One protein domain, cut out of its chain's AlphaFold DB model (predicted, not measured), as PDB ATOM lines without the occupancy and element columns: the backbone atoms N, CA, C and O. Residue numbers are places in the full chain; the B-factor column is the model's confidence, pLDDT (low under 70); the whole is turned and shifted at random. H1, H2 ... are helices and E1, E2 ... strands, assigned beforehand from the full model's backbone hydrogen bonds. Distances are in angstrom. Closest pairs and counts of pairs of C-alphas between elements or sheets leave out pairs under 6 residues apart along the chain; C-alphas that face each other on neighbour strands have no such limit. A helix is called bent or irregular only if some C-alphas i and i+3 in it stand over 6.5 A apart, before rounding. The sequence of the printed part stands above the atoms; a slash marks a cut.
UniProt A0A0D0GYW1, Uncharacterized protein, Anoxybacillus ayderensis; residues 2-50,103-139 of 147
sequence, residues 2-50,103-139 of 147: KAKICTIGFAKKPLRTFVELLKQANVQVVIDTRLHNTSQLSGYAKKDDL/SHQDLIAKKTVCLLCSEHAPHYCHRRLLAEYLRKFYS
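Overview. This is residues 2 to 50 and 103 to 139 of the 147 residues of an uncharacterized protein of Anoxybacillus ayderensis (UniProt A0A0D0GYW1). A small sheet of three parallel strands makes the core, with H5 packed along one face, over E1 and E3. H1 grazes the sheet near E1, the short helices H2 and H3 lie beyond the strands' last residues, and H4 lies near where E1 and E3 begin. The printed part has 86 residues, with five named helices and three named strands in the order E1 H1 E2 H2 H3 H4 E3 H5; the sheet's order is E1 E3 E2. The class is mixed, helices and strands. The whole is compact, with a radius of gyration of the C-alphas of 12.7 A, yet elongated, spanning 38 by 24 by 23 A.

Along the chain. E1, residues 4 to 9, runs 16.8 A from C-alpha 4 at (-32.566, -38.473, 11.313). E3, residues 112 to 117, runs 16.6 A, and E2, residues 29 to 32, runs 9.7 A. H5, residues 126 to 135, is 14.2 A long and ends with C-alpha 135 at (-38.237, -31.095, 9.761). H1, residues 15 to 24, is 14.3 A long. The shorter helices are H2, residues 40 to 45, with C-alpha 40 at (-27.029, -43.119, -18.695), H3, residues 47 to 50, and H4, residues 105 to 110. H2 is irregular: C-alphas 41 and 44 are 9.1 A apart.

Arrangement. E3 is the inner strand. E1 and E3 are parallel at 25 degrees, with N 6 and O 113 within hydrogen-bond range at 2.7 A. E3 and E2 are parallel at 21 degrees, with N 31 and O 114 at 2.8 A. H5 is on the sheet at a height of 9.3 A and runs along the strands, at 8 degrees to E3 on the local plane; its closest C-alphas to E3 are those of Arg 127 and Cys 117, 6.1 A. H4 is on the sheet too, the C-alphas of Ile 108 and Ile 5 being its closest to E1, 7.3 A; H4 and H5 on one face of the sheet make two layers, helices and sheet. H1 only grazes the sheet, with residues 18 to 22. E1, H1 and E2 form a split strand-helix-strand unit, two parallel strands joined through a helix with E3 between them, and its crossover is right-handed. H2 and H3 are not on the sheet. H2 is close to but not clearly touching H1, Leu 15 and Tyr 44 having the closest C-alphas at 6.8 A, and likewise H3, Tyr 44 and Leu 50 at 6.1 A. H4 and H5 are apart. In H1, H4 and H5 every O i to N i+4 pair is within hydrogen-bond range; in H2 0 of 2 are, beside 2 of 3 O i to N i+3 pairs, and H3 is too short for an i+4 pair.

Size, cuts and confidence. The C-alphas of Gln 40 and Ser 139 are the two farthest apart, 39.1 A. Residues 51 to 102 are not printed, and C-alphas 50 and 103 are 21.8 A apart across this cut. Of the links that are printed whole, none is long. The mean pLDDT of the printed part is 94.1, and residue 2 alone is under 70.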
ATOM      1  N   LYS A   2     -33.098 -40.702  18.204       68.00
ATOM      2  CA  LYS A   2     -33.721 -39.571  17.498       68.00
ATOM      3  C   LYS A   2     -33.845 -39.912  16.012       68.00
ATOM      4  O   LYS A   2     -32.950 -40.554  15.463       68.00
ATOM      5  N   ALA A   3     -34.947 -39.513  15.387       83.38
ATOM      6  CA  ALA A   3     -35.127 -39.631  13.945       83.38
ATOM      7  C   ALA A   3     -34.131 -38.718  13.207       83.38
ATOM      8  O   ALA A   3     -33.796 -37.633  13.687       83.38
ATOM      9  N   LYS A   4     -33.631 -39.164  12.050       93.56
ATOM     10  CA  LYS A   4     -32.566 -38.473  11.313       93.56
ATOM     11  C   LYS A   4     -32.875 -38.436   9.823       93.56
ATOM     12  O   LYS A   4     -33.125 -39.477   9.215       93.56
ATOM     13  N   ILE A   5     -32.819 -37.240   9.241       96.69
ATOM     14  CA  ILE A   5     -32.922 -37.031   7.796       96.69
ATOM     15  C   ILE A   5     -31.529 -36.706   7.265       96.69
ATOM     16  O   ILE A   5     -31.004 -35.604   7.415       96.69
ATOM     17  N   CYS A   6     -30.924 -37.680   6.608       98.00
ATOM     18  CA  CYS A   6     -29.731 -37.481   5.813       98.00
ATOM     19  C   CYS A   6     -30.110 -36.962   4.419       98.00
ATOM     20  O   CYS A   6     -31.197 -37.225   3.905       98.00
ATOM     21  N   THR A   7     -29.191 -36.281   3.745       98.31
ATOM     22  CA  THR A   7     -29.348 -35.940   2.324       98.31
ATOM     23  C   THR A   7     -28.063 -36.256   1.580       98.31
ATOM     24  O   THR A   7     -26.992 -35.957   2.106       98.31
ATOM     25  N   ILE A   8     -28.146 -36.760   0.353       98.19
ATOM     26  CA  ILE A   8     -26.967 -37.083  -0.453       98.19
ATOM     27  C   ILE A   8     -27.193 -36.764  -1.932       98.19
ATOM     28  O   ILE A   8     -28.321 -36.718  -2.424       98.19
ATOM     29  N   GLY A   9     -26.096 -36.524  -2.641       97.19
ATOM     30  CA  GLY A   9     -26.073 -36.358  -4.089       97.19
ATOM     31  C   GLY A   9     -25.030 -37.243  -4.731       97.19
ATOM     32  O   GLY A   9     -23.912 -37.336  -4.211       97.19
ATOM     33  N   PHE A  10     -25.389 -37.874  -5.849       95.31
ATOM     34  CA  PHE A  10     -24.502 -38.822  -6.523       95.31
ATOM     35  C   PHE A  10     -23.481 -38.144  -7.454       95.31
ATOM     36  O   PHE A  10     -22.410 -38.698  -7.689       95.31
ATOM     37  N   ALA A  11     -23.755 -36.944  -7.986       93.94
ATOM     38  CA  ALA A  11     -22.806 -36.293  -8.886       93.94
ATOM     39  C   ALA A  11     -21.477 -35.980  -8.182       93.94
ATOM     40  O   ALA A  11     -21.433 -35.565  -7.017       93.94
ATOM     41  N   LYS A  12     -20.378 -36.163  -8.928       93.38
ATOM     42  CA  LYS A  12     -18.993 -36.010  -8.445       93.38
ATOM     43  C   LYS A  12     -18.695 -36.838  -7.186       93.38
ATOM     44  O   LYS A  12     -17.848 -36.457  -6.385       93.38
ATOM     45  N   LYS A  13     -19.408 -37.948  -6.989       94.06
ATOM     46  CA  LYS A  13     -19.231 -38.844  -5.850       94.06
ATOM     47  C   LYS A  13     -18.993 -40.255  -6.376       94.06
ATOM     48  O   LYS A  13     -19.905 -40.834  -6.950       94.06
ATOM     49  N   PRO A  14     -17.781 -40.811  -6.250       95.88
ATOM     50  CA  PRO A  14     -17.541 -42.201  -6.611       95.88
ATOM     51  C   PRO A  14     -18.411 -43.142  -5.769       95.88
ATOM     52  O   PRO A  14     -18.710 -42.844  -4.611       95.88
ATOM     53  N   LEU A  15     -18.747 -44.310  -6.323       96.94
ATOM     54  CA  LEU A  15     -19.576 -45.311  -5.641       96.94
ATOM     55  C   LEU A  15     -19.040 -45.657  -4.243       96.94
ATOM     56  O   LEU A  15     -19.808 -45.707  -3.288       96.94
ATOM     57  N   ARG A  16     -17.722 -45.846  -4.104       97.56
ATOM     58  CA  ARG A  16     -17.080 -46.143  -2.813       97.56
ATOM     59  C   ARG A  16     -17.425 -45.093  -1.754       97.56
ATOM     60  O   ARG A  16     -17.963 -45.445  -0.710       97.56
ATOM     61  N   THR A  17     -17.196 -43.817  -2.064       97.81
ATOM     62  CA  THR A  17     -17.503 -42.695  -1.167       97.81
ATOM     63  C   THR A  17     -18.994 -42.623  -0.854       97.81
ATOM     64  O   THR A  17     -19.375 -42.422   0.294       97.81
ATOM     65  N   PHE A  18     -19.854 -42.829  -1.855       98.00
ATOM     66  CA  PHE A  18     -21.303 -42.862  -1.660       98.00
ATOM     67  C   PHE A  18     -21.717 -43.925  -0.635       98.00
ATOM     68  O   PHE A  18     -22.444 -43.623   0.307       98.00
ATOM     69  N   VAL A  19     -21.207 -45.148  -0.779       97.94
ATOM     70  CA  VAL A  19     -21.501 -46.260   0.134       97.94
ATOM     71  C   VAL A  19     -20.947 -46.006   1.535       97.94
ATOM     72  O   VAL A  19     -21.649 -46.240   2.518       97.94
ATOM     73  N   GLU A  20     -19.710 -45.522   1.647       98.12
ATOM     74  CA  GLU A  20     -19.074 -45.216   2.934       98.12
ATOM     75  C   GLU A  20     -19.870 -44.166   3.718       98.12
ATOM     76  O   GLU A  20     -20.148 -44.374   4.900       98.12
ATOM     77  N   LEU A  21     -20.329 -43.103   3.051       98.19
ATOM     78  CA  LEU A  21     -21.154 -42.061   3.665       98.19
ATOM     79  C   LEU A  21     -22.498 -42.597   4.180       98.19
ATOM     80  O   LEU A  21     -22.907 -42.262   5.292       98.19
ATOM     81  N   LEU A  22     -23.184 -43.444   3.401       98.31
ATOM     82  CA  LEU A  22     -24.447 -44.055   3.837       98.31
ATOM     83  C   LEU A  22     -24.249 -44.941   5.074       98.31
ATOM     84  O   LEU A  22     -25.043 -44.869   6.014       98.31
ATOM     85  N   LYS A  23     -23.174 -45.739   5.094       97.75
ATOM     86  CA  LYS A  23     -22.839 -46.618   6.223       97.75
ATOM     87  C   LYS A  23     -22.488 -45.831   7.480       97.75
ATOM     88  O   LYS A  23     -23.040 -46.112   8.536       97.75
ATOM     89  N   GLN A  24     -21.610 -44.834   7.371       97.31
ATOM     90  CA  GLN A  24     -21.192 -44.004   8.509       97.31
ATOM     91  C   GLN A  24     -22.375 -43.275   9.152       97.31
ATOM     92  O   GLN A  24     -22.456 -43.160  10.373       97.31
ATOM     93  N   ALA A  25     -23.325 -42.825   8.332       96.69
ATOM     94  CA  ALA A  25     -24.544 -42.191   8.809       96.69
ATOM     95  C   ALA A  25     -25.609 -43.184   9.310       96.69
ATOM     96  O   ALA A  25     -26.660 -42.741   9.766       96.69
ATOM     97  N   ASN A  26     -25.357 -44.498   9.254       96.56
ATOM     98  CA  ASN A  26     -26.313 -45.560   9.580       96.56
ATOM     99  C   ASN A  26     -27.647 -45.397   8.835       96.56
ATOM    100  O   ASN A  26     -28.722 -45.519   9.427       96.56
ATOM    101  N   VAL A  27     -27.584 -45.065   7.542       98.00
ATOM    102  CA  VAL A  27     -28.780 -44.928   6.705       98.00
ATOM    103  C   VAL A  27     -29.470 -46.280   6.581       98.00
ATOM    104  O   VAL A  27     -28.854 -47.264   6.191       98.00
ATOM    105  N   GLN A  28     -30.767 -46.308   6.881       97.88
ATOM    106  CA  GLN A  28     -31.580 -47.521   6.800       97.88
ATOM    107  C   GLN A  28     -32.425 -47.554   5.531       97.88
ATOM    108  O   GLN A  28     -32.739 -48.634   5.038       97.88
ATOM    109  N   VAL A  29     -32.824 -46.385   5.016       98.00
ATOM    110  CA  VAL A  29     -33.607 -46.265   3.781       98.00
ATOM    111  C   VAL A  29     -33.171 -45.037   2.992       98.00
ATOM    112  O   VAL A  29     -33.051 -43.947   3.550       98.00
ATOM    113  N   VAL A  30     -32.970 -45.207   1.690       98.56
ATOM    114  CA  VAL A  30     -32.789 -44.122   0.726       98.56
ATOM    115  C   VAL A  30     -34.116 -43.864   0.023       98.56
ATOM    116  O   VAL A  30     -34.705 -44.777  -0.557       98.56
ATOM    117  N   ILE A  31     -34.561 -42.610   0.047       98.38
ATOM    118  CA  ILE A  31     -35.655 -42.126  -0.789       98.38
ATOM    119  C   ILE A  31     -35.038 -41.342  -1.947       98.38
ATOM    120  O   ILE A  31     -34.468 -40.265  -1.764       98.38
ATOM    121  N   ASP A  32     -35.130 -41.901  -3.146       98.31
ATOM    122  CA  ASP A  32     -34.782 -41.237  -4.391       98.31
ATOM    123  C   ASP A  32     -35.848 -40.201  -4.742       98.31
ATOM    124  O   ASP A  32     -36.993 -40.535  -5.037       98.31
ATOM    125  N   THR A  33     -35.444 -38.933  -4.700       97.62
ATOM    126  CA  THR A  33     -36.304 -37.772  -4.973       97.62
ATOM    127  C   THR A  33     -36.051 -37.195  -6.365       97.62
ATOM    128  O   THR A  33     -36.408 -36.053  -6.650       97.62
ATOM    129  N   ARG A  34     -35.365 -37.939  -7.242       97.25
ATOM    130  CA  ARG A  34     -35.133 -37.527  -8.627       97.25
ATOM    131  C   ARG A  34     -36.400 -37.741  -9.444       97.25
ATOM    132  O   ARG A  34     -36.993 -38.816  -9.414       97.25
ATOM    133  N   LEU A  35     -36.761 -36.743 -10.246       95.94
ATOM    134  CA  LEU A  35     -37.855 -36.875 -11.209       95.94
ATOM    135  C   LEU A  35     -37.547 -37.958 -12.258       95.94
ATOM    136  O   LEU A  35     -38.402 -38.778 -12.569       95.94
ATOM    137  N   HIS A  36     -36.291 -38.006 -12.721       94.12
ATOM    138  CA  HIS A  36     -35.776 -39.004 -13.663       94.12
ATOM    139  C   HIS A  36     -34.514 -39.664 -13.100       94.12
ATOM    140  O   HIS A  36     -33.572 -38.965 -12.724       94.12
ATOM    141  N   ASN A  37     -34.463 -40.998 -13.080       94.69
ATOM    142  CA  ASN A  37     -33.347 -41.769 -12.510       94.69
ATOM    143  C   ASN A  37     -32.826 -42.912 -13.403       94.69
ATOM    144  O   ASN A  37     -32.017 -43.727 -12.965       94.69
ATOM    145  N   THR A  38     -33.251 -42.970 -14.664       92.44
ATOM    146  CA  THR A  38     -32.848 -44.010 -15.631       92.44
ATOM    147  C   THR A  38     -31.782 -43.540 -16.628       92.44
ATOM    148  O   THR A  38     -31.305 -44.320 -17.448       92.44
ATOM    149  N   SER A  39     -31.372 -42.267 -16.565       89.44
ATOM    150  CA  SER A  39     -30.390 -41.692 -17.493       89.44
ATOM    151  C   SER A  39     -29.031 -42.391 -17.410       89.44
ATOM    152  O   SER A  39     -28.519 -42.640 -16.316       89.44
ATOM    153  N   GLN A  40     -28.398 -42.600 -18.570       80.75
ATOM    154  CA  GLN A  40     -27.029 -43.119 -18.695       80.75
ATOM    155  C   GLN A  40     -26.004 -42.284 -17.918       80.75
ATOM    156  O   GLN A  40     -25.069 -42.832 -17.341       80.75
ATOM    157  N   LEU A  41     -26.242 -40.974 -17.812       83.12
ATOM    158  CA  LEU A  41     -25.396 -40.042 -17.065       83.12
ATOM    159  C   LEU A  41     -25.400 -40.300 -15.549       83.12
ATOM    160  O   LEU A  41     -24.577 -39.738 -14.832       83.12
ATOM    161  N   SER A  42     -26.308 -41.146 -15.053       83.75
ATOM    162  CA  SER A  42     -26.389 -41.483 -13.630       83.75
ATOM    163  C   SER A  42     -25.314 -42.485 -13.192       83.75
ATOM    164  O   SER A  42     -25.112 -42.651 -11.994       83.75
ATOM    165  N   GLY A  43     -24.612 -43.145 -14.125       91.38
ATOM    166  CA  GLY A  43     -23.607 -44.161 -13.793       91.38
ATOM    167  C   GLY A  43     -24.179 -45.233 -12.859       91.38
ATOM    168  O   GLY A  43     -25.257 -45.756 -13.125       91.38
ATOM    169  N   TYR A  44     -23.504 -45.489 -11.730       94.31
ATOM    170  CA  TYR A  44     -23.972 -46.425 -10.693       94.31
ATOM    171  C   TYR A  44     -25.305 -46.016 -10.044       94.31
ATOM    172  O   TYR A  44     -25.956 -46.833  -9.404       94.31
ATOM    173  N   ALA A  45     -25.700 -44.745 -10.153       95.69
ATOM    174  CA  ALA A  45     -26.927 -44.229  -9.564       95.69
ATOM    175  C   ALA A  45     -28.147 -44.422 -10.480       95.69
ATOM    176  O   ALA A  45     -29.208 -43.862 -10.196       95.69
ATOM    177  N   LYS A  46     -28.028 -45.157 -11.594       96.56
ATOM    178  CA  LYS A  46     -29.204 -45.613 -12.347       96.56
ATOM    179  C   LYS A  46     -30.116 -46.429 -11.443       96.56
ATOM    180  O   LYS A  46     -29.629 -47.147 -10.583       96.56
ATOM    181  N   LYS A  47     -31.424 -46.323 -11.666       95.19
ATOM    182  CA  LYS A  47     -32.454 -46.954 -10.831       95.19
ATOM    183  C   LYS A  47     -32.135 -48.405 -10.444       95.19
ATOM    184  O   LYS A  47     -32.119 -48.694  -9.253       95.19
ATOM    185  N   ASP A  48     -31.887 -49.275 -11.421       95.81
ATOM    186  CA  ASP A  48     -31.745 -50.714 -11.166       95.81
ATOM    187  C   ASP A  48     -30.402 -51.044 -10.496       95.81
ATOM    188  O   ASP A  48     -30.372 -51.761  -9.497       95.81
ATOM    189  N   ASP A  49     -29.309 -50.431 -10.964       96.81
ATOM    190  CA  ASP A  49     -27.977 -50.580 -10.360       96.81
ATOM    191  C   ASP A  49     -27.969 -50.081  -8.907       96.81
ATOM    192  O   ASP A  49     -27.464 -50.749  -8.005       96.81
ATOM    193  N   LEU A  50     -28.567 -48.913  -8.664       97.75
ATOM    194  CA  LEU A  50     -28.662 -48.312  -7.339       97.75
ATOM    195  C   LEU A  50     -29.516 -49.163  -6.400       97.75
ATOM    196  O   LEU A  50     -29.128 -49.351  -5.248       97.75
ATOM    197  N   SER A 103     -46.336 -38.210   3.632       90.50
ATOM    198  CA  SER A 103     -45.637 -39.267   2.905       90.50
ATOM    199  C   SER A 103     -44.525 -39.842   3.773       90.50
ATOM    200  O   SER A 103     -43.733 -39.107   4.355       90.50
ATOM    201  N   HIS A 104     -44.444 -41.173   3.842       91.12
ATOM    202  CA  HIS A 104     -43.399 -41.888   4.586       91.12
ATOM    203  C   HIS A 104     -43.294 -41.492   6.070       91.12
ATOM    204  O   HIS A 104     -42.230 -41.652   6.664       91.12
ATOM    205  N   GLN A 105     -44.379 -41.009   6.689       90.12
ATOM    206  CA  GLN A 105     -44.358 -40.485   8.061       90.12
ATOM    207  C   GLN A 105     -43.785 -41.482   9.073       90.12
ATOM    208  O   GLN A 105     -42.889 -41.146   9.846       90.12
ATOM    209  N   ASP A 106     -44.246 -42.734   9.027       88.50
ATOM    210  CA  ASP A 106     -43.731 -43.805   9.880       88.50
ATOM    211  C   ASP A 106     -42.247 -44.092   9.648       88.50
ATOM    212  O   ASP A 106     -41.513 -44.403  10.586       88.50
ATOM    213  N   LEU A 107     -41.803 -43.996   8.396       91.12
ATOM    214  CA  LEU A 107     -40.423 -44.243   8.008       91.12
ATOM    215  C   LEU A 107     -39.511 -43.154   8.579       91.12
ATOM    216  O   LEU A 107     -38.530 -43.459   9.251       91.12
ATOM    217  N   ILE A 108     -39.874 -41.894   8.335       91.75
ATOM    218  CA  ILE A 108     -39.122 -40.708   8.747       91.75
ATOM    219  C   ILE A 108     -39.072 -40.612  10.274       91.75
ATOM    220  O   ILE A 108     -38.023 -40.304  10.827       91.75
ATOM    221  N   ALA A 109     -40.168 -40.934  10.966       89.06
ATOM    222  CA  ALA A 109     -40.231 -40.868  12.424       89.06
ATOM    223  C   ALA A 109     -39.438 -41.976  13.143       89.06
ATOM    224  O   ALA A 109     -39.121 -41.825  14.322       89.06
ATOM    225  N   LYS A 110     -39.141 -43.104  12.478       89.88
ATOM    226  CA  LYS A 110     -38.574 -44.304  13.134       89.88
ATOM    227  C   LYS A 110     -37.195 -44.712  12.620       89.88
ATOM    228  O   LYS A 110     -36.537 -45.516  13.277       89.88
ATOM    229  N   LYS A 111     -36.764 -44.214  11.459       92.50
ATOM    230  CA  LYS A 111     -35.530 -44.649  10.789       92.50
ATOM    231  C   LYS A 111     -34.612 -43.478  10.450       92.50
ATOM    232  O   LYS A 111     -35.048 -42.336  10.340       92.50
ATOM    233  N   THR A 112     -33.341 -43.788  10.200       95.94
ATOM    234  CA  THR A 112     -32.442 -42.874   9.487       95.94
ATOM    235  C   THR A 112     -32.747 -42.936   7.992       95.94
ATOM    236  O   THR A 112     -32.410 -43.916   7.316       95.94
ATOM    237  N   VAL A 113     -33.387 -41.891   7.477       97.06
ATOM    238  CA  VAL A 113     -33.796 -41.776   6.071       97.06
ATOM    239  C   VAL A 113     -32.812 -40.887   5.324       97.06
ATOM    240  O   VAL A 113     -32.417 -39.851   5.842       97.06
ATOM    241  N   CYS A 114     -32.427 -41.253   4.103       98.44
ATOM    242  CA  CYS A 114     -31.571 -40.431   3.254       98.44
ATOM    243  C   CYS A 114     -32.290 -39.981   1.979       98.44
ATOM    244  O   CYS A 114     -32.695 -40.808   1.169       98.44
ATOM    245  N   LEU A 115     -32.419 -38.668   1.785       98.44
ATOM    246  CA  LEU A 115     -32.987 -38.064   0.581       98.44
ATOM    247  C   LEU A 115     -31.905 -37.930  -0.498       98.44
ATOM    248  O   LEU A 115     -30.930 -37.190  -0.324       98.44
ATOM    249  N   LEU A 116     -32.080 -38.627  -1.619       98.38
ATOM    250  CA  LEU A 116     -31.144 -38.622  -2.743       98.38
ATOM    251  C   LEU A 116     -31.578 -37.615  -3.827       98.38
ATOM    252  O   LEU A 116     -32.712 -37.679  -4.303       98.38
ATOM    253  N   CYS A 117     -30.663 -36.725  -4.243       96.75
ATOM    254  CA  CYS A 117     -30.764 -35.913  -5.472       96.75
ATOM    255  C   CYS A 117     -29.568 -36.137  -6.414       96.75
ATOM    256  O   CYS A 117     -28.695 -36.970  -6.155       96.75
ATOM    257  N   SER A 118     -29.528 -35.406  -7.528       94.50
ATOM    258  CA  SER A 118     -28.456 -35.532  -8.520       94.50
ATOM    259  C   SER A 118     -27.244 -34.676  -8.164       94.50
ATOM    260  O   SER A 118     -26.107 -35.113  -8.299       94.50
ATOM    261  N   GLU A 119     -27.487 -33.464  -7.686       93.25
ATOM    262  CA  GLU A 119     -26.520 -32.394  -7.484       93.25
ATOM    263  C   GLU A 119     -25.472 -32.760  -6.431       93.25
ATOM    264  O   GLU A 119     -25.784 -33.354  -5.403       93.25
ATOM    265  N   HIS A 120     -24.217 -32.356  -6.636       91.31
ATOM    266  CA  HIS A 120     -23.152 -32.634  -5.673       91.31
ATOM    267  C   HIS A 120     -23.417 -31.959  -4.310       91.31
ATOM    268  O   HIS A 120     -23.527 -32.635  -3.284       91.31
ATOM    269  N   ALA A 121     -23.589 -30.632  -4.306       92.69
ATOM    270  CA  ALA A 121     -23.738 -29.821  -3.099       92.69
ATOM    271  C   ALA A 121     -25.214 -29.506  -2.766       92.69
ATOM    272  O   ALA A 121     -26.032 -29.396  -3.679       92.69
ATOM    273  N   PRO A 122     -25.568 -29.315  -1.479       91.69
ATOM    274  CA  PRO A 122     -26.953 -29.105  -1.049       91.69
ATOM    275  C   PRO A 122     -27.451 -27.657  -1.187       91.69
ATOM    276  O   PRO A 122     -28.659 -27.449  -1.188       91.69
ATOM    277  N   HIS A 123     -26.555 -26.666  -1.292       90.56
ATOM    278  CA  HIS A 123     -26.892 -25.232  -1.225       90.56
ATOM    279  C   HIS A 123     -28.025 -24.836  -2.185       90.56
ATOM    280  O   HIS A 123     -29.005 -24.223  -1.764       90.56
ATOM    281  N   TYR A 124     -27.914 -25.302  -3.430       92.81
ATOM    282  CA  TYR A 124     -28.859 -25.061  -4.517       92.81
ATOM    283  C   TYR A 124     -29.452 -26.386  -5.041       92.81
ATOM    284  O   TYR A 124     -29.461 -26.631  -6.246       92.81
ATOM    285  N   CYS A 125     -29.877 -27.288  -4.138       95.88
ATOM    286  CA  CYS A 125     -30.618 -28.515  -4.487       95.88
ATOM    287  C   CYS A 125     -31.958 -28.579  -3.738       95.88
ATOM    288  O   CYS A 125     -32.046 -28.255  -2.550       95.88
ATOM    289  N   HIS A 126     -32.985 -29.112  -4.401       97.06
ATOM    290  CA  HIS A 126     -34.297 -29.381  -3.809       97.06
ATOM    291  C   HIS A 126     -34.235 -30.286  -2.574       97.06
ATOM    292  O   HIS A 126     -35.030 -30.108  -1.657       97.06
ATOM    293  N   ARG A 127     -33.259 -31.207  -2.486       96.81
ATOM    294  CA  ARG A 127     -33.116 -32.106  -1.323       96.81
ATOM    295  C   ARG A 127     -32.961 -31.350  -0.003       96.81
ATOM    296  O   ARG A 127     -33.430 -31.834   1.022       96.81
ATOM    297  N   ARG A 128     -32.304 -30.179  -0.021       97.56
ATOM    298  CA  ARG A 128     -32.150 -29.328   1.166       97.56
ATOM    299  C   ARG A 128     -33.506 -28.766   1.581       97.56
ATOM    300  O   ARG A 128     -33.909 -28.950   2.723       97.56
ATOM    301  N   LEU A 129     -34.221 -28.168   0.629       98.12
ATOM    302  CA  LEU A 129     -35.545 -27.579   0.845       98.12
ATOM    303  C   LEU A 129     -36.547 -28.617   1.353       98.12
ATOM    304  O   LEU A 129     -37.291 -28.347   2.290       98.12
ATOM    305  N   LEU A 130     -36.523 -29.825   0.790       97.81
ATOM    306  CA  LEU A 130     -37.360 -30.934   1.233       97.81
ATOM    307  C   LEU A 130     -37.032 -31.369   2.666       97.81
ATOM    308  O   LEU A 130     -37.942 -31.525   3.474       97.81
ATOM    309  N   ALA A 131     -35.750 -31.545   2.999       96.94
ATOM    310  CA  ALA A 131     -35.338 -31.908   4.355       96.94
ATOM    311  C   ALA A 131     -35.764 -30.842   5.380       96.94
ATOM    312  O   ALA A 131     -36.330 -31.165   6.425       96.94
ATOM    313  N   GLU A 132     -35.530 -29.567   5.062       96.44
ATOM    314  CA  GLU A 132     -35.917 -28.430   5.899       96.44
ATOM    315  C   GLU A 132     -37.437 -28.294   6.032       96.44
ATOM    316  O   GLU A 132     -37.922 -27.966   7.118       96.44
ATOM    317  N   TYR A 133     -38.187 -28.559   4.957       96.75
ATOM    318  CA  TYR A 133     -39.646 -28.607   4.963       96.75
ATOM    319  C   TYR A 133     -40.142 -29.702   5.903       96.75
ATOM    320  O   TYR A 133     -40.891 -29.405   6.829       96.75
ATOM    321  N   LEU A 134     -39.677 -30.942   5.715       95.19
ATOM    322  CA  LEU A 134     -40.100 -32.090   6.516       95.19
ATOM    323  C   LEU A 134     -39.799 -31.873   7.997       95.19
ATOM    324  O   LEU A 134     -40.690 -32.067   8.814       95.19
ATOM    325  N   ARG A 135     -38.610 -31.370   8.359       93.50
ATOM    326  CA  ARG A 135     -38.237 -31.095   9.761       93.50
ATOM    327  C   ARG A 135     -39.259 -30.233  10.517       93.50
ATOM    328  O   ARG A 135     -39.364 -30.369  11.727       93.50
ATOM    329  N   LYS A 136     -40.037 -29.379   9.842       93.62
ATOM    330  CA  LYS A 136     -41.080 -28.557  10.490       93.62
ATOM    331  C   LYS A 136     -42.244 -29.383  11.058       93.62
ATOM    332  O   LYS A 136     -42.980 -28.869  11.892       93.62
ATOM    333  N   PHE A 137     -42.411 -30.630  10.618       91.88
ATOM    334  CA  PHE A 137     -43.544 -31.495  10.962       91.88
ATOM    335  C   PHE A 137     -43.194 -32.632  11.924       91.88
ATOM    336  O   PHE A 137     -44.091 -33.329  12.394       91.88
ATOM    337  N   TYR A 138     -41.913 -32.821  12.237       85.56
ATOM    338  CA  TYR A 138     -41.456 -33.872  13.139       85.56
ATOM    339  C   TYR A 138     -40.659 -33.242  14.275       85.56
ATOM    340  O   TYR A 138     -39.720 -32.479  14.040       85.56
ATOM    341  N   SER A 139     -41.019 -33.563  15.515       77.38
ATOM    342  CA  SER A 139     -40.241 -33.139  16.672       77.38
ATOM    343  C   SER A 139     -38.873 -33.826  16.669       77.38
ATOM    344  O   SER A 139     -38.765 -35.031  16.450       77.38
TER     345      SER A 139